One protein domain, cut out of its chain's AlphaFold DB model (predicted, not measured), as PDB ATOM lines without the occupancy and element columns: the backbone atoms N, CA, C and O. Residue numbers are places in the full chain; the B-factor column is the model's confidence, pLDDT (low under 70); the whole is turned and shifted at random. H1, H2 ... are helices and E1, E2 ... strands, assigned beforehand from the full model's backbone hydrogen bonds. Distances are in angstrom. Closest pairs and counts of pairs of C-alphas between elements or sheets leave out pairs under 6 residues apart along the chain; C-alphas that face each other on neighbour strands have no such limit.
ATOM      1  N   SER A  79      58.388 -26.420 -27.988       50.41
ATOM      2  CA  SER A  79      57.096 -27.095 -27.851       50.41
ATOM      3  C   SER A  79      56.629 -27.180 -26.391       50.41
ATOM      4  O   SER A  79      55.467 -26.891 -26.076       50.41
ATOM      5  N   PHE A  80      57.563 -27.473 -25.480       54.81
ATOM      6  CA  PHE A  80      57.325 -27.490 -24.039       54.81
ATOM      7  C   PHE A  80      56.966 -26.091 -23.523       54.81
ATOM      8  O   PHE A  80      56.018 -25.926 -22.752       54.81
ATOM      9  N   ASN A  81      57.680 -25.070 -24.000       68.31
ATOM     10  CA  ASN A  81      57.499 -23.688 -23.560       68.31
ATOM     11  C   ASN A  81      56.130 -23.112 -23.941       68.31
ATOM     12  O   ASN A  81      55.480 -22.482 -23.107       68.31
ATOM     13  N   LEU A  82      55.659 -23.359 -25.165       74.50
ATOM     14  CA  LEU A  82      54.358 -22.864 -25.628       74.50
ATOM     15  C   LEU A  82      53.194 -23.522 -24.883       74.50
ATOM     16  O   LEU A  82      52.308 -22.830 -24.380       74.50
ATOM     17  N   SER A  83      53.232 -24.846 -24.728       78.94
ATOM     18  CA  SER A  83      52.213 -25.575 -23.963       78.94
ATOM     19  C   SER A  83      52.141 -25.097 -22.510       78.94
ATOM     20  O   SER A  83      51.055 -24.940 -21.948       78.94
ATOM     21  N   TYR A  84      53.299 -24.840 -21.891       79.12
ATOM     22  CA  TYR A  84      53.385 -24.321 -20.528       79.12
ATOM     23  C   TYR A  84      52.835 -22.893 -20.414       79.12
ATOM     24  O   TYR A  84      52.057 -22.602 -19.506       79.12
ATOM     25  N   LEU A  85      53.184 -22.006 -21.348       79.12
ATOM     26  CA  LEU A  85      52.671 -20.635 -21.407       79.12
ATOM     27  C   LEU A  85      51.148 -20.586 -21.485       79.12
ATOM     28  O   LEU A  85      50.517 -19.901 -20.683       79.12
ATOM     29  N   ILE A  86      50.570 -21.348 -22.413       85.94
ATOM     30  CA  ILE A  86      49.121 -21.432 -22.616       85.94
ATOM     31  C   ILE A  86      48.435 -21.896 -21.326       85.94
ATOM     32  O   ILE A  86      47.479 -21.271 -20.872       85.94
ATOM     33  N   ARG A  87      48.955 -22.949 -20.681       85.44
ATOM     34  CA  ARG A  87      48.415 -23.457 -19.406       85.44
ATOM     35  C   ARG A  87      48.432 -22.403 -18.298       85.44
ATOM     36  O   ARG A  87      47.464 -22.295 -17.554       85.44
ATOM     37  N   ASN A  88      49.493 -21.605 -18.199       84.25
ATOM     38  CA  ASN A  88      49.598 -20.568 -17.168       84.25
ATOM     39  C   ASN A  88      48.636 -19.397 -17.366       84.25
ATOM     40  O   ASN A  88      48.350 -18.680 -16.405       84.25
ATOM     41  N   ILE A  89      48.117 -19.195 -18.579       89.00
ATOM     42  CA  ILE A  89      47.079 -18.189 -18.801       89.00
ATOM     43  C   ILE A  89      45.817 -18.556 -18.024       89.00
ATOM     44  O   ILE A  89      45.207 -17.647 -17.470       89.00
ATOM     45  N   PHE A  90      45.473 -19.841 -17.901       88.50
ATOM     46  CA  PHE A  90      44.246 -20.319 -17.256       88.50
ATOM     47  C   PHE A  90      44.544 -21.074 -15.949       88.50
ATOM     48  O   PHE A  90      44.461 -22.305 -15.896       88.50
ATOM     49  N   PRO A  91      44.888 -20.366 -14.854       83.31
ATOM     50  CA  PRO A  91      45.176 -21.011 -13.582       83.31
ATOM     51  C   PRO A  91      43.956 -21.798 -13.097       83.31
ATOM     52  O   PRO A  91      42.821 -21.334 -13.204       83.31
ATOM     53  N   ASN A  92      44.202 -22.989 -12.550       87.31
ATOM     54  CA  ASN A  92      43.177 -23.903 -12.030       87.31
ATOM     55  C   ASN A  92      42.147 -24.393 -13.065       87.31
ATOM     56  O   ASN A  92      41.180 -25.046 -12.687       87.31
ATOM     57  N   THR A  93      42.355 -24.109 -14.353       92.69
ATOM     58  CA  THR A  93      41.534 -24.636 -15.447       92.69
ATOM     59  C   THR A  93      42.301 -25.782 -16.107       92.69
ATOM     60  O   THR A  93      43.469 -25.606 -16.464       92.69
ATOM     61  N   PRO A  94      41.708 -26.972 -16.272       93.62
ATOM     62  CA  PRO A  94      42.295 -28.023 -17.091       93.62
ATOM     63  C   PRO A  94      42.506 -27.556 -18.542       93.62
ATOM     64  O   PRO A  94      41.547 -27.226 -19.237       93.62
ATOM     65  N   VAL A  95      43.763 -27.546 -19.004       94.44
ATOM     66  CA  VAL A  95      44.118 -27.172 -20.385       94.44
ATOM     67  C   VAL A  95      44.928 -28.275 -21.063       94.44
ATOM     68  O   VAL A  95      46.035 -28.628 -20.630       94.44
ATOM     69  N   LYS A  96      44.396 -28.788 -22.170       95.00
ATOM     70  CA  LYS A  96      45.054 -29.744 -23.060       95.00
ATOM     71  C   LYS A  96      45.496 -29.022 -24.330       95.00
ATOM     72  O   LYS A  96      44.706 -28.339 -24.962       95.00
ATOM     73  N   VAL A  97      46.755 -29.198 -24.710       91.62
ATOM     74  CA  VAL A  97      47.305 -28.689 -25.972       91.62
ATOM     75  C   VAL A  97      47.912 -29.885 -26.689       91.62
ATOM     76  O   VAL A  97      48.715 -30.597 -26.077       91.62
ATOM     77  N   THR A  98      47.471 -30.172 -27.914       91.00
ATOM     78  CA  THR A  98      47.997 -31.314 -28.678       91.00
ATOM     79  C   THR A  98      49.337 -30.971 -29.326       91.00
ATOM     80  O   THR A  98      49.688 -29.801 -29.471       91.00
ATOM     81  N   VAL A  99      50.117 -31.990 -29.691       86.19
ATOM     82  CA  VAL A  99      51.431 -31.778 -30.323       86.19
ATOM     83  C   VAL A  99      51.251 -31.130 -31.695       86.19
ATOM     84  O   VAL A  99      51.927 -30.162 -32.018       86.19
ATOM     85  N   GLU A 100      50.250 -31.577 -32.446       90.44
ATOM     86  CA  GLU A 100      49.906 -31.070 -33.774       90.44
ATOM     87  C   GLU A 100      49.494 -29.591 -33.724       90.44
ATOM     88  O   GLU A 100      49.840 -28.815 -34.613       90.44
ATOM     89  N   ALA A 101      48.800 -29.173 -32.658       92.31
ATOM     90  CA  ALA A 101      48.473 -27.770 -32.423       92.31
ATOM     91  C   ALA A 101      49.722 -26.916 -32.216       92.31
ATOM     92  O   ALA A 101      49.811 -25.814 -32.752       92.31
ATOM     93  N   ILE A 102      50.695 -27.420 -31.454       86.81
ATOM     94  CA  ILE A 102      51.972 -26.735 -31.253       86.81
ATOM     95  C   ILE A 102      52.744 -26.625 -32.566       86.81
ATOM     96  O   ILE A 102      53.240 -25.542 -32.879       86.81
ATOM     97  N   ASP A 103      52.808 -27.698 -33.350       85.69
ATOM     98  CA  ASP A 103      53.503 -27.701 -34.637       85.69
ATOM     99  C   ASP A 103      52.853 -26.720 -35.624       85.69
ATOM    100  O   ASP A 103      53.542 -25.953 -36.301       85.69
ATOM    101  N   PHE A 104      51.518 -26.673 -35.675       90.94
ATOM    102  CA  PHE A 104      50.795 -25.709 -36.504       90.94
ATOM    103  C   PHE A 104      50.982 -24.266 -36.022       90.94
ATOM    104  O   PHE A 104      51.298 -23.391 -36.826       90.94
ATOM    105  N   LEU A 105      50.893 -24.013 -34.713       88.88
ATOM    106  CA  LEU A 105      51.196 -22.704 -34.127       88.88
ATOM    107  C   LEU A 105      52.603 -22.234 -34.510       88.88
ATOM    108  O   LEU A 105      52.780 -21.090 -34.921       88.88
ATOM    109  N   GLN A 106      53.605 -23.112 -34.430       83.31
ATOM    110  CA  GLN A 106      54.971 -22.783 -34.839       83.31
ATOM    111  C   GLN A 106      55.062 -22.419 -36.325       83.31
ATOM    112  O   GLN A 106      55.777 -21.472 -36.657       83.31
ATOM    113  N   ARG A 107      54.326 -23.109 -37.209       84.56
ATOM    114  CA  ARG A 107      54.248 -22.745 -38.636       84.56
ATOM    115  C   ARG A 107      53.706 -21.329 -38.821       84.56
ATOM    116  O   ARG A 107      54.389 -20.516 -39.441       84.56
ATOM    117  N   LEU A 108      52.576 -20.998 -38.190       85.69
ATOM    118  CA  LEU A 108      51.974 -19.657 -38.265       85.69
ATOM    119  C   LEU A 108      52.934 -18.552 -37.788       85.69
ATOM    120  O   LEU A 108      52.995 -17.470 -38.380       85.69
ATOM    121  N   LEU A 109      53.724 -18.829 -36.743       82.12
ATOM    122  CA  LEU A 109      54.745 -17.907 -36.231       82.12
ATOM    123  C   LEU A 109      55.913 -17.728 -37.214       82.12
ATOM    124  O   LEU A 109      56.367 -16.606 -37.447       82.12
ATOM    125  N   VAL A 110      56.406 -18.819 -37.811       76.56
ATOM    126  CA  VAL A 110      57.509 -18.786 -38.791       76.56
ATOM    127  C   VAL A 110      57.091 -18.063 -40.070       76.56
ATOM    128  O   VAL A 110      57.869 -17.273 -40.615       76.56
ATOM    129  N   GLU A 111      55.858 -18.283 -40.518       82.00
ATOM    130  CA  GLU A 111      55.252 -17.634 -41.685       82.00
ATOM    131  C   GLU A 111      54.863 -16.172 -41.419       82.00
ATOM    132  O   GLU A 111      54.545 -15.430 -42.352       82.00
ATOM    133  N   ARG A 112      54.983 -15.719 -40.162       78.44
ATOM    134  CA  ARG A 112      54.640 -14.365 -39.704       78.44
ATOM    135  C   ARG A 112      53.179 -14.014 -39.973       78.44
ATOM    136  O   ARG A 112      52.859 -12.858 -40.257       78.44
ATOM    137  N   GLU A 113      52.296 -15.004 -39.896       85.25
ATOM    138  CA  GLU A 113      50.852 -14.774 -39.955       85.25
ATOM    139  C   GLU A 113      50.331 -14.165 -38.647       85.25
ATOM    140  O   GLU A 113      49.380 -13.384 -38.665       85.25
ATOM    141  N   MET A 114      51.015 -14.457 -37.535       86.00
ATOM    142  CA  MET A 114      50.833 -13.828 -36.225       86.00
ATOM    143  C   MET A 114      52.131 -13.843 -35.410       86.00
ATOM    144  O   MET A 114      53.080 -14.554 -35.750       86.00
ATOM    145  N   THR A 115      52.169 -13.074 -34.322       81.00
ATOM    146  CA  THR A 115      53.199 -13.202 -33.281       81.00
ATOM    147  C   THR A 115      52.713 -14.079 -32.129       81.00
ATOM    148  O   THR A 115      51.518 -14.354 -31.994       81.00
ATOM    149  N   ILE A 116      53.638 -14.535 -31.280       79.94
ATOM    150  CA  ILE A 116      53.255 -15.319 -30.103       79.94
ATOM    151  C   ILE A 116      52.538 -14.436 -29.073       79.94
ATOM    152  O   ILE A 116      51.606 -14.892 -28.418       79.94
ATOM    153  N   GLU A 117      52.899 -13.160 -28.981       80.62
ATOM    154  CA  GLU A 117      52.252 -12.168 -28.124       80.62
ATOM    155  C   GLU A 117      50.798 -11.966 -28.521       80.62
ATOM    156  O   GLU A 117      49.953 -11.975 -27.634       80.62
ATOM    157  N   ASP A 118      50.500 -11.854 -29.820       86.38
ATOM    158  CA  ASP A 118      49.122 -11.719 -30.314       86.38
ATOM    159  C   ASP A 118      48.262 -12.899 -29.844       86.38
ATOM    160  O   ASP A 118      47.170 -12.714 -29.306       86.38
ATOM    161  N   PHE A 119      48.784 -14.120 -29.989       91.12
ATOM    162  CA  PHE A 119      48.076 -15.337 -29.602       91.12
ATOM    163  C   PHE A 119      47.895 -15.458 -28.082       91.12
ATOM    164  O   PHE A 119      46.800 -15.744 -27.596       91.12
ATOM    165  N   LEU A 120      48.953 -15.216 -27.303       88.06
ATOM    166  CA  LEU A 120      48.868 -15.253 -25.843       88.06
ATOM    167  C   LEU A 120      47.960 -14.144 -25.308       88.06
ATOM    168  O   LEU A 120      47.249 -14.363 -24.329       88.06
ATOM    169  N   GLU A 121      47.954 -12.970 -25.932       88.69
ATOM    170  CA  GLU A 121      47.060 -11.882 -25.552       88.69
ATOM    171  C   GLU A 121      45.605 -12.209 -25.896       88.69
ATOM    172  O   GLU A 121      44.738 -12.021 -25.045       88.69
ATOM    173  N   ALA A 122      45.329 -12.809 -27.059       94.19
ATOM    174  CA  ALA A 122      43.998 -13.322 -27.398       94.19
ATOM    175  C   ALA A 122      43.475 -14.313 -26.335       94.19
ATOM    176  O   ALA A 122      42.328 -14.228 -25.884       94.19
ATOM    177  N   LEU A 123      44.340 -15.210 -25.849       95.38
ATOM    178  CA  LEU A 123      44.015 -16.133 -24.755       95.38
ATOM    179  C   LEU A 123      43.795 -15.417 -23.405       95.38
ATOM    180  O   LEU A 123      42.915 -15.797 -22.630       95.38
ATOM    181  N   ARG A 124      44.561 -14.365 -23.088       94.06
ATOM    182  CA  ARG A 124      44.364 -13.582 -21.850       94.06
ATOM    183  C   ARG A 124      43.054 -12.799 -21.858       94.06
ATOM    184  O   ARG A 124      42.379 -12.728 -20.826       94.06
ATOM    185  N   VAL A 125      42.690 -12.224 -22.999       94.62
ATOM    186  CA  VAL A 125      41.435 -11.479 -23.138       94.62
ATOM    187  C   VAL A 125      40.253 -12.434 -23.033       94.62
ATOM    188  O   VAL A 125      39.374 -12.189 -22.215       94.62
ATOM    189  N   THR A 126      40.277 -13.578 -23.722       95.25
ATOM    190  CA  THR A 126      39.211 -14.592 -23.581       95.25
ATOM    191  C   THR A 126      39.064 -15.107 -22.156       95.25
ATOM    192  O   THR A 126      37.940 -15.243 -21.674       95.25
ATOM    193  N   ARG A 127      40.161 -15.313 -21.417       94.62
ATOM    194  CA  ARG A 127      40.076 -15.603 -19.976       94.62
ATOM    195  C   ARG A 127      39.334 -14.508 -19.207       94.62
ATOM    196  O   ARG A 127      38.512 -14.819 -18.345       94.62
ATOM    197  N   THR A 128      39.658 -13.244 -19.466       94.12
ATOM    198  CA  THR A 128      38.984 -12.109 -18.818       94.12
ATOM    199  C   THR A 128      37.491 -12.130 -19.143       94.12
ATOM    200  O   THR A 128      36.670 -12.072 -18.230       94.12
ATOM    201  N   THR A 129      37.136 -12.359 -20.407       95.38
ATOM    202  CA  THR A 129      35.748 -12.482 -20.867       95.38
ATOM    203  C   THR A 129      35.002 -13.639 -20.194       95.38
ATOM    204  O   THR A 129      33.869 -13.455 -19.755       95.38
ATOM    205  N   LEU A 130      35.624 -14.815 -20.031       93.56
ATOM    206  CA  LEU A 130      35.034 -15.928 -19.270       93.56
ATOM    207  C   LEU A 130      34.682 -15.500 -17.838       93.56
ATOM    208  O   LEU A 130      33.574 -15.761 -17.363       93.56
ATOM    209  N   SER A 131      35.593 -14.785 -17.172       92.81
ATOM    210  CA  SER A 131      35.362 -14.270 -15.820       92.81
ATOM    211  C   SER A 131      34.215 -13.257 -15.776       92.81
ATOM    212  O   SER A 131      33.394 -13.308 -14.861       92.81
ATOM    213  N   GLU A 132      34.120 -12.354 -16.752       94.19
ATOM    214  CA  GLU A 132      33.034 -11.363 -16.860       94.19
ATOM    215  C   GLU A 132      31.667 -12.013 -17.105       94.19
ATOM    216  O   GLU A 132      30.643 -11.539 -16.609       94.19
ATOM    217  N   LYS A 133      31.640 -13.148 -17.814       91.81
ATOM    218  CA  LYS A 133      30.441 -13.979 -18.017       91.81
ATOM    219  C   LYS A 133      30.129 -14.897 -16.827       91.81
ATOM    220  O   LYS A 133      29.216 -15.724 -16.905       91.81
ATOM    221  N   ASN A 134      30.840 -14.733 -15.710       90.50
ATOM    222  CA  ASN A 134      30.727 -15.554 -14.504       90.50
ATOM    223  C   ASN A 134      30.943 -17.052 -14.776       90.50
ATOM    224  O   ASN A 134      30.306 -17.886 -14.132       90.50
ATOM    225  N   VAL A 135      31.786 -17.403 -15.751       91.44
ATOM    226  CA  VAL A 135      32.190 -18.789 -16.011       91.44
ATOM    227  C   VAL A 135      33.347 -19.130 -15.085       91.44
ATOM    228  O   VAL A 135      34.364 -18.431 -15.064       91.44
ATOM    229  N   ARG A 136      33.190 -20.185 -14.284       89.69
ATOM    230  CA  ARG A 136      34.205 -20.567 -13.303       89.69
ATOM    231  C   ARG A 136      35.258 -21.484 -13.918       89.69
ATOM    232  O   ARG A 136      34.964 -22.300 -14.793       89.69
ATOM    233  N   SER A 137      36.489 -21.376 -13.428       88.50
ATOM    234  CA  SER A 137      37.616 -22.180 -13.911       88.50
ATOM    235  C   SER A 137      37.401 -23.680 -13.695       88.50
ATOM    236  O   SER A 137      37.741 -24.472 -14.565       88.50
ATOM    237  N   GLU A 138      36.784 -24.078 -12.580       88.31
ATOM    238  CA  GLU A 138      36.470 -25.479 -12.274       88.31
ATOM    239  C   GLU A 138      35.355 -26.077 -13.152       88.31
ATOM    240  O   GLU A 138      35.212 -27.297 -13.234       88.31
ATOM    241  N   GLU A 139      34.576 -25.223 -13.816       90.06
ATOM    242  CA  GLU A 139      33.509 -25.600 -14.749       90.06
ATOM    243  C   GLU A 139      33.998 -25.629 -16.201       90.06
ATOM    244  O   GLU A 139      33.214 -25.938 -17.093       90.06
ATOM    245  N   THR A 140      35.266 -25.296 -16.453       94.00
ATOM    246  CA  THR A 140      35.796 -25.109 -17.806       94.00
ATOM    247  C   THR A 140      36.910 -26.105 -18.099       94.00
ATOM    248  O   THR A 140      37.812 -26.305 -17.291       94.00
ATOM    249  N   PHE A 141      36.888 -26.698 -19.286       95.81
ATOM    250  CA  PHE A 141      38.009 -27.433 -19.861       95.81
ATOM    251  C   PHE A 141      38.387 -26.787 -21.190       95.81
ATOM    252  O   PHE A 141      37.513 -26.509 -22.007       95.81
ATOM    253  N   ILE A 142      39.678 -26.553 -21.410       96.81
ATOM    254  CA  ILE A 142      40.174 -25.927 -22.640       96.81
ATOM    255  C   ILE A 142      40.994 -26.947 -23.418       96.81
ATOM    256  O   ILE A 142      41.918 -27.562 -22.879       96.81
ATOM    257  N   GLU A 143      40.684 -27.097 -24.699       97.06
ATOM    258  CA  GLU A 143      41.480 -27.877 -25.640       97.06
ATOM    259  C   GLU A 143      41.972 -26.995 -26.775       97.06
ATOM    260  O   GLU A 143      41.190 -26.294 -27.405       97.06
ATOM    261  N   ILE A 144      43.274 -27.050 -27.042       96.69
ATOM    262  CA  ILE A 144      43.861 -26.464 -28.240       96.69
ATOM    263  C   ILE A 144      44.359 -27.602 -29.120       96.69
ATOM    264  O   ILE A 144      45.259 -28.353 -28.726       96.69
ATOM    265  N   THR A 145      43.745 -27.745 -30.288       96.50
ATOM    266  CA  THR A 145      44.010 -28.833 -31.233       96.50
ATOM    267  C   THR A 145      44.172 -28.304 -32.659       96.50
ATOM    268  O   THR A 145      43.864 -27.150 -32.941       96.50
ATOM    269  N   HIS A 146      44.706 -29.131 -33.549       95.38
ATOM    270  CA  HIS A 146      44.842 -28.845 -34.973       95.38
ATOM    271  C   HIS A 146      43.995 -29.848 -35.748       95.38
ATOM    272  O   HIS A 146      44.066 -31.048 -35.471       95.38
ATOM    273  N   GLN A 147      43.230 -29.363 -36.721       93.81
ATOM    274  CA  GLN A 147      42.515 -30.221 -37.658       93.81
ATOM    275  C   GLN A 147      42.735 -29.738 -39.088       93.81
ATOM    276  O   GLN A 147      42.805 -28.538 -39.358       93.81
ATOM    277  N   GLU A 148      42.826 -30.703 -39.993       89.88
ATOM    278  CA  GLU A 148      42.826 -30.487 -41.432       89.88
ATOM    279  C   GLU A 148      41.464 -30.926 -41.966       89.88
ATOM    280  O   GLU A 148      41.047 -32.073 -41.774       89.88
ATOM    281  N   ASP A 149      40.754 -30.008 -42.612       82.75
ATOM    282  CA  ASP A 149      39.542 -30.338 -43.347       82.75
ATOM    283  C   ASP A 149      39.922 -31.181 -44.571       82.75
ATOM    284  O   ASP A 149      40.573 -30.701 -45.497       82.75
ATOM    285  N   LEU A 150      39.507 -32.449 -44.577       79.44
ATOM    286  CA  LEU A 150      39.835 -33.408 -45.635       79.44
ATOM    287  C   LEU A 150      39.211 -33.058 -46.995       79.44
ATOM    288  O   LEU A 150      39.693 -33.539 -48.022       79.44
ATOM    289  N   GLU A 151      38.138 -32.266 -47.025       78.00
ATOM    290  CA  GLU A 151      37.459 -31.877 -48.263       78.00
ATOM    291  C   GLU A 151      38.103 -30.645 -48.896       78.00
ATOM    292  O   GLU A 151      38.252 -30.575 -50.119       78.00
ATOM    293  N   THR A 152      38.494 -29.672 -48.072       78.00
ATOM    294  CA  THR A 152      39.049 -28.396 -48.545       78.00
ATOM    295  C   THR A 152      40.574 -28.316 -48.458       78.00
ATOM    296  O   THR A 152      41.172 -27.434 -49.078       78.00
ATOM    297  N   GLY A 153      41.212 -29.223 -47.715       82.44
ATOM    298  CA  GLY A 153      42.633 -29.176 -47.361       82.44
ATOM    299  C   GLY A 153      42.984 -28.005 -46.438       82.44
ATOM    300  O   GLY A 153      44.151 -27.628 -46.339       82.44
ATOM    301  N   MET A 154      41.988 -27.354 -45.824       85.44
ATOM    302  CA  MET A 154      42.238 -26.221 -44.940       85.44
ATOM    303  C   MET A 154      42.661 -26.704 -43.558       85.44
ATOM    304  O   MET A 154      41.896 -27.345 -42.842       85.44
ATOM    305  N   GLU A 155      43.872 -26.327 -43.166       91.62
ATOM    306  CA  GLU A 155      44.382 -26.509 -41.808       91.62
ATOM    307  C   GLU A 155      43.913 -25.366 -40.899       91.62
ATOM    308  O   GLU A 155      44.043 -24.183 -41.251       91.62
ATOM    309  N   ARG A 156      43.399 -25.717 -39.715       94.19
ATOM    310  CA  ARG A 156      42.992 -24.768 -38.674       94.19
ATOM    311  C   ARG A 156      43.440 -25.206 -37.288       94.19
ATOM    312  O   ARG A 156      43.499 -26.391 -36.956       94.19
ATOM    313  N   LEU A 157      43.712 -24.207 -36.459       95.06
ATOM    314  CA  LEU A 157      43.871 -24.344 -35.024       95.06
ATOM    315  C   LEU A 157      42.513 -24.141 -34.353       95.06
ATOM    316  O   LEU A 157      41.895 -23.102 -34.539       95.06
ATOM    317  N   PHE A 158      42.093 -25.076 -33.520       96.12
ATOM    318  CA  PHE A 158      40.865 -24.973 -32.743       96.12
ATOM    319  C   PHE A 158      41.201 -24.658 -31.291       96.12
ATOM    320  O   PHE A 158      42.016 -25.353 -30.682       96.12
ATOM    321  N   VAL A 159      40.567 -23.628 -30.737       96.88
ATOM    322  CA  VAL A 159      40.582 -23.286 -29.311       96.88
ATOM    323  C   VAL A 159      39.181 -23.549 -28.764       96.88
ATOM    324  O   VAL A 159      38.268 -22.743 -28.923       96.88
ATOM    325  N   ILE A 160      39.018 -24.711 -28.140       97.25
ATOM    326  CA  ILE A 160      37.731 -25.256 -27.713       97.25
ATOM    327  C   ILE A 160      37.561 -25.032 -26.214       97.25
ATOM    328  O   ILE A 160      38.373 -25.495 -25.410       97.25
ATOM    329  N   PHE A 161      36.477 -24.366 -25.829       96.00
ATOM    330  CA  PHE A 161      36.079 -24.141 -24.444       96.00
ATOM    331  C   PHE A 161      34.872 -25.021 -24.105       96.00
ATOM    332  O   PHE A 161      33.753 -24.756 -24.539       96.00
ATOM    333  N   ARG A 162      35.072 -26.055 -23.288       95.75
ATOM    334  CA  ARG A 162      33.987 -26.909 -22.786       95.75
ATOM    335  C   ARG A 162      33.528 -26.409 -21.429       95.75
ATOM    336  O   ARG A 162      34.318 -26.425 -20.487       95.75
ATOM    337  N   ILE A 163      32.277 -25.966 -21.328       93.81
ATOM    338  CA  ILE A 163      31.743 -25.317 -20.122       93.81
ATOM    339  C   ILE A 163      30.598 -26.154 -19.552       93.81
ATOM    340  O   ILE A 163      29.617 -26.443 -20.241       93.81
ATOM    341  N   LYS A 164      30.714 -26.551 -18.283       89.31
ATOM    342  CA  LYS A 164      29.709 -27.369 -17.597       89.31
ATOM    343  C   LYS A 164      28.408 -26.611 -17.364       89.31
ATOM    344  O   LYS A 164      28.409 -25.435 -17.009       89.31
ATOM    345  N   SER A 165      27.306 -27.363 -17.406       66.12
ATOM    346  CA  SER A 165      26.031 -26.996 -16.768       66.12
ATOM    347  C   SER A 165      25.456 -25.634 -17.186       66.12
ATOM    348  O   SER A 165      24.984 -24.876 -16.338       66.12
ATOM    349  N   ARG A 166      25.463 -25.332 -18.490       74.12
ATOM    350  CA  ARG A 166      24.810 -24.141 -19.061       74.12
ATOM    351  C   ARG A 166      23.820 -24.516 -20.150       74.12
ATOM    352  O   ARG A 166      23.967 -25.543 -20.811       74.12
ATOM    353  N   SER A 167      22.793 -23.692 -20.311       86.19
ATOM    354  CA  SER A 167      21.847 -23.835 -21.421       86.19
ATOM    355  C   SER A 167      22.520 -23.514 -22.759       86.19
ATOM    356  O   SER A 167      23.520 -22.801 -22.802       86.19
ATOM    357  N   PHE A 168      21.958 -24.016 -23.861       87.12
ATOM    358  CA  PHE A 168      22.464 -23.707 -25.201       87.12
ATOM    359  C   PHE A 168      22.510 -22.191 -25.464       87.12
ATOM    360  O   PHE A 168      23.522 -21.689 -25.939       87.12
ATOM    361  N   ASP A 169      21.470 -21.458 -25.057       90.12
ATOM    362  CA  ASP A 169      21.403 -20.000 -25.212       90.12
ATOM    363  C   ASP A 169      22.528 -19.285 -24.442       90.12
ATOM    364  O   ASP A 169      23.142 -18.344 -24.942       90.12
ATOM    365  N   GLU A 170      22.847 -19.745 -23.230       90.56
ATOM    366  CA  GLU A 170      23.967 -19.201 -22.455       90.56
ATOM    367  C   GLU A 170      25.320 -19.524 -23.092       90.56
ATOM    368  O   GLU A 170      26.194 -18.657 -23.122       90.56
ATOM    369  N   LEU A 171      25.499 -20.746 -23.603       92.06
ATOM    370  CA  LEU A 171      26.719 -21.137 -24.310       92.06
ATOM    371  C   LEU A 171      26.911 -20.301 -25.573       92.06
ATOM    372  O   LEU A 171      28.025 -19.852 -25.825       92.06
ATOM    373  N   GLN A 172      25.837 -20.011 -26.308       91.50
ATOM    374  CA  GLN A 172      25.893 -19.160 -27.492       91.50
ATOM    375  C   GLN A 172      26.282 -17.714 -27.142       91.50
ATOM    376  O   GLN A 172      27.167 -17.145 -27.775       91.50
ATOM    377  N   LEU A 173      25.720 -17.144 -26.071       93.00
ATOM    378  CA  LEU A 173      26.107 -15.807 -25.590       93.00
ATOM    379  C   LEU A 173      27.560 -15.728 -25.096       93.00
ATOM    380  O   LEU A 173      28.160 -14.648 -25.099       93.00
ATOM    381  N   ILE A 174      28.104 -16.838 -24.596       94.38
ATOM    382  CA  ILE A 174      29.520 -16.941 -24.232       94.38
ATOM    383  C   ILE A 174      30.362 -17.052 -25.502       94.38
ATOM    384  O   ILE A 174      31.336 -16.318 -25.631       94.38
ATOM    385  N   TRP A 175      29.968 -17.912 -26.439       94.88
ATOM    386  CA  TRP A 175      30.646 -18.123 -27.713       94.88
ATOM    387  C   TRP A 175      30.825 -16.828 -28.503       94.88
ATOM    388  O   TRP A 175      31.964 -16.484 -28.820       94.88
ATOM    389  N   ASP A 176      29.746 -16.065 -28.708       94.12
ATOM    390  CA  ASP A 176      29.792 -14.773 -29.405       94.12
ATOM    391  C   ASP A 176      30.822 -13.833 -28.750       94.12
ATOM    392  O   ASP A 176      31.679 -13.249 -29.413       94.12
ATOM    393  N   ALA A 177      30.803 -13.750 -27.415       94.75
ATOM    394  CA  ALA A 177      31.714 -12.889 -26.669       94.75
ATOM    395  C   ALA A 177      33.177 -13.355 -26.740       94.75
ATOM    396  O   ALA A 177      34.080 -12.519 -26.792       94.75
ATOM    397  N   LEU A 178      33.430 -14.668 -26.720       94.88
ATOM    398  CA  LEU A 178      34.785 -15.211 -26.815       94.88
ATOM    399  C   LEU A 178      35.363 -15.044 -28.215       94.88
ATOM    400  O   LEU A 178      36.532 -14.679 -28.320       94.88
ATOM    401  N   ILE A 179      34.572 -15.262 -29.268       94.56
ATOM    402  CA  ILE A 179      35.006 -15.031 -30.651       94.56
ATOM    403  C   ILE A 179      35.433 -13.580 -30.840       94.56
ATOM    404  O   ILE A 179      36.526 -13.332 -31.353       94.56
ATOM    405  N   ASP A 180      34.600 -12.632 -30.410       94.44
ATOM    406  CA  ASP A 180      34.890 -11.206 -30.557       94.44
ATOM    407  C   ASP A 180      36.171 -10.825 -29.806       94.44
ATOM    408  O   ASP A 180      37.089 -10.236 -30.385       94.44
ATOM    409  N   ALA A 181      36.269 -11.237 -28.538       94.19
ATOM    410  CA  ALA A 181      37.421 -10.991 -27.676       94.19
ATOM    411  C   ALA A 181      38.724 -11.586 -28.231       94.19
ATOM    412  O   ALA A 181      39.778 -10.944 -28.199       94.19
ATOM    413  N   PHE A 182      38.664 -12.817 -28.736       94.25
ATOM    414  CA  PHE A 182      39.827 -13.522 -29.261       94.25
ATOM    415  C   PHE A 182      40.308 -12.892 -30.569       94.25
ATOM    416  O   PHE A 182      41.486 -12.560 -30.721       94.25
ATOM    417  N   ASN A 183      39.383 -12.660 -31.503       93.38
ATOM    418  CA  ASN A 183      39.706 -12.111 -32.813       93.38
ATOM    419  C   ASN A 183      40.199 -10.666 -32.742       93.38
ATOM    420  O   ASN A 183      41.003 -10.275 -33.588       93.38
ATOM    421  N   GLU A 184      39.791  -9.878 -31.741       93.25
ATOM    422  CA  GLU A 184      40.275  -8.505 -31.546       93.25
ATOM    423  C   GLU A 184      41.810  -8.425 -31.517       93.25
ATOM    424  O   GLU A 184      42.387  -7.461 -32.025       93.25
ATOM    425  N   LYS A 185      42.476  -9.445 -30.960       91.94
ATOM    426  CA  LYS A 185      43.937  -9.467 -30.789       91.94
ATOM    427  C   LYS A 185      44.685 -10.161 -31.921       91.94
ATOM    428  O   LYS A 185      45.893  -9.987 -32.029       91.94
ATOM    429  N   LEU A 186      43.992 -10.894 -32.792       92.12
ATOM    430  CA  LEU A 186      44.633 -11.589 -33.904       92.12
ATOM    431  C   LEU A 186      44.699 -10.734 -35.182       92.12
ATOM    432  O   LEU A 186      43.695 -10.112 -35.565       92.12
ATOM    433  N   PRO A 187      45.834 -10.758 -35.909       90.56
ATOM    434  CA  PRO A 187      45.920 -10.233 -37.268       90.56
ATOM    435  C   PRO A 187      44.930 -10.929 -38.206       90.56
ATOM    436  O   PRO A 187      44.674 -12.122 -38.073       90.56
ATOM    437  N   LEU A 188      44.428 -10.205 -39.215       89.00
ATOM    438  CA  LEU A 188      43.428 -10.723 -40.163       89.00
ATOM    439  C   LEU A 188      43.817 -12.070 -40.792       89.00
ATOM    440  O   LEU A 188      42.968 -12.943 -40.899       89.00
ATOM    441  N   LYS A 189      45.095 -12.255 -41.150       87.69
ATOM    442  CA  LYS A 189      45.590 -13.507 -41.744       87.69
ATOM    443  C   LYS A 189      45.429 -14.709 -40.810       87.69
ATOM    444  O   LYS A 189      45.020 -15.773 -41.252       87.69
ATOM    445  N   ALA A 190      45.692 -14.522 -39.518       88.62
ATOM    446  CA  ALA A 190      45.580 -15.586 -38.527       88.62
ATOM    447  C   ALA A 190      44.123 -15.916 -38.169       88.62
ATOM    448  O   ALA A 190      43.834 -17.053 -37.813       88.62
ATOM    449  N   ARG A 191      43.187 -14.966 -38.306       91.00
ATOM    450  CA  ARG A 191      41.755 -15.202 -38.024       91.00
ATOM    451  C   ARG A 191      41.126 -16.257 -38.934       91.00
ATOM    452  O   ARG A 191      40.165 -16.897 -38.544       91.00
ATOM    453  N   GLU A 192      41.664 -16.452 -40.135       89.06
ATOM    454  CA  GLU A 192      41.197 -17.494 -41.063       89.06
ATOM    455  C   GLU A 192      41.762 -18.886 -40.725       89.06
ATOM    456  O   GLU A 192      41.318 -19.896 -41.272       89.06
ATOM    457  N   LYS A 193      42.755 -18.935 -39.830       91.31
ATOM    458  CA  LYS A 193      43.504 -20.134 -39.437       91.31
ATOM    459  C   LYS A 193      43.232 -20.569 -38.004       91.31
ATOM    460  O   LYS A 193      43.693 -21.639 -37.616       91.31
ATOM    461  N   VAL A 194      42.525 -19.757 -37.219       92.62
ATOM    462  CA  VAL A 194      42.191 -20.057 -35.827       92.62
ATOM    463  C   VAL A 194      40.686 -19.969 -35.629       92.62
ATOM    464  O   VAL A 194      40.061 -18.970 -35.972       92.62
ATOM    465  N   GLU A 195      40.121 -21.016 -35.049       93.81
ATOM    466  CA  GLU A 195      38.702 -21.174 -34.787       93.81
ATOM    467  C   GLU A 195      38.472 -21.301 -33.280       93.81
ATOM    468  O   GLU A 195      39.224 -21.974 -32.573       93.81
ATOM    469  N   VAL A 196      37.455 -20.602 -32.778       95.25
ATOM    470  CA  VAL A 196      37.068 -20.633 -31.366       95.25
ATOM    471  C   VAL A 196      35.723 -21.326 -31.255       95.25
ATOM    472  O   VAL A 196      34.735 -20.896 -31.852       95.25
ATOM    473  N   GLU A 197      35.681 -22.370 -30.439       94.12
ATOM    474  CA  GLU A 197      34.486 -23.174 -30.218       94.12
ATOM    475  C   GLU A 197      34.100 -23.145 -28.744       94.12
ATOM    476  O   GLU A 197      34.953 -23.125 -27.854       94.12
ATOM    477  N   VAL A 198      32.797 -23.155 -28.481       93.50
ATOM    478  CA  VAL A 198      32.253 -23.339 -27.136       93.50
ATOM    479  C   VAL A 198      31.300 -24.516 -27.179       93.50
ATOM    480  O   VAL A 198      30.327 -24.514 -27.930       93.50
ATOM    481  N   GLU A 199      31.571 -25.510 -26.345       92.00
ATOM    482  CA  GLU A 199      30.809 -26.752 -26.287       92.00
ATOM    483  C   GLU A 199      30.249 -26.977 -24.875       92.00
ATOM    484  O   GLU A 199      30.840 -26.530 -23.881       92.00
ATOM    485  N   PRO A 200      29.131 -27.709 -24.743       88.19
ATOM    486  CA  PRO A 200      28.704 -28.208 -23.443       88.19
ATOM    487  C   PRO A 200      29.753 -29.180 -22.877       88.19
ATOM    488  O   PRO A 200      30.165 -30.131 -23.538       88.19
ATOM    489  N   GLY A 201      30.179 -28.941 -21.638       80.44
ATOM    490  CA  GLY A 201      31.025 -29.857 -20.872       80.44
ATOM    491  C   GLY A 201      30.210 -30.817 -20.002       80.44
ATOM    492  O   GLY A 201      29.110 -30.474 -19.563       80.44
ATOM    493  N   GLU A 202      30.774 -32.000 -19.731       70.81
ATOM    494  CA  GLU A 202      30.236 -32.988 -18.775       70.81
ATOM    495  C   GLU A 202      30.255 -32.492 -17.329       70.81
ATOM    496  O   GLU A 202      31.323 -32.012 -16.888       70.81
TER     497      GLU A 202
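This is residues 79 to 202 of the 202 residues of the protein "Vps4_C domain-containing protein" of Candidatus Bathyarchaeota archaeon (UniProt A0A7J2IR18). A twisted sheet of four strands has its helices over one face, with no named helix over the opposite face. H2 crosses over E2 and E3, H4 runs along edge strand E4, and H3 packs between H4 and H1, with H1 near the other edge strand, E1. The printed part has 124 residues, with five named helices and four named strands in the order H1 E1 H2 H3 E2 E3 H4 H5 E4. The sheet order is E1 E2 E3 E4, mixed, and the class is mixed, helices and strands. The whole is compact, with a radius of gyration of the C-alphas of 13.9 A, and spans 38 by 33 by 25 A.

H1, residues 79 to 89, begins at C-alpha 79 (57.096, -27.095, -27.851) and is 16.2 A long. E1 is residues 95 to 97, H2 residues 99 to 110, 16.7 A, and H3 residues 116 to 132, 24.5 A. E2, residues 140 to 148, is 25.2 A long and E3, residues 155 to 164, 28.3 A. H4, residues 168 to 185, measures 26.4 A, and H5 is residues 188 to 191. E4, residues 194 to 201, 21.1 A, ends at C-alpha 201 (31.025, -29.857, -20.872).

E1 and E2 are parallel, with N 96 and O 142 2.9 A apart, within hydrogen-bond range. E2 and E3 form an antiparallel hairpin, with N 143 and O 160 at 2.9 A. E3 and E4 are parallel, with N 161 and O 197 at 2.8 A. Two strand-helix-strand units, parallel neighbour strands joined through helices, are E1, H2 H3, E2, with a left-handed crossover, and E3, H4 H5, E4, with a right-handed one. H1, H2 and H4 on one face of the sheet make two layers with it. H2 runs across the strands at a height over the sheet of 9.5 A; the closest C-alphas of H2 and E2 are those of Ala 101 and His 146, 4.6 A. H4 runs along the strands, over E4, at a height of 8.8 A; C-alphas 175 and 198 are its closest to E4, 5.5 A. H3 touches H4, closest at C-alphas 122 and 182, 4.6 A, opposite ways at a shallow tilt of 34 degrees, only just short of steep. With residues 120 to 127 alone H3 touches H1, closest at C-alphas 89 and 124, 6.2 A. H3 only grazes the sheet, with residues 119 to 130. H5 is close to H4 but not clearly touching, C-alphas 183 and 191 being 6.4 A apart. H1 and H4 are apart. In H1, H2 and H3 every O i to N i+4 pair is within hydrogen-bond range, in H4 12 of 14, and H5 is too short for such a pair.

The C-alphas farthest apart, those of Val 110 and Ser 167, are 40.0 A apart. The printed part has no cut and no long link. Mean pLDDT of the printed part is 88.6; residues 79 to 81 and 165 are under 70.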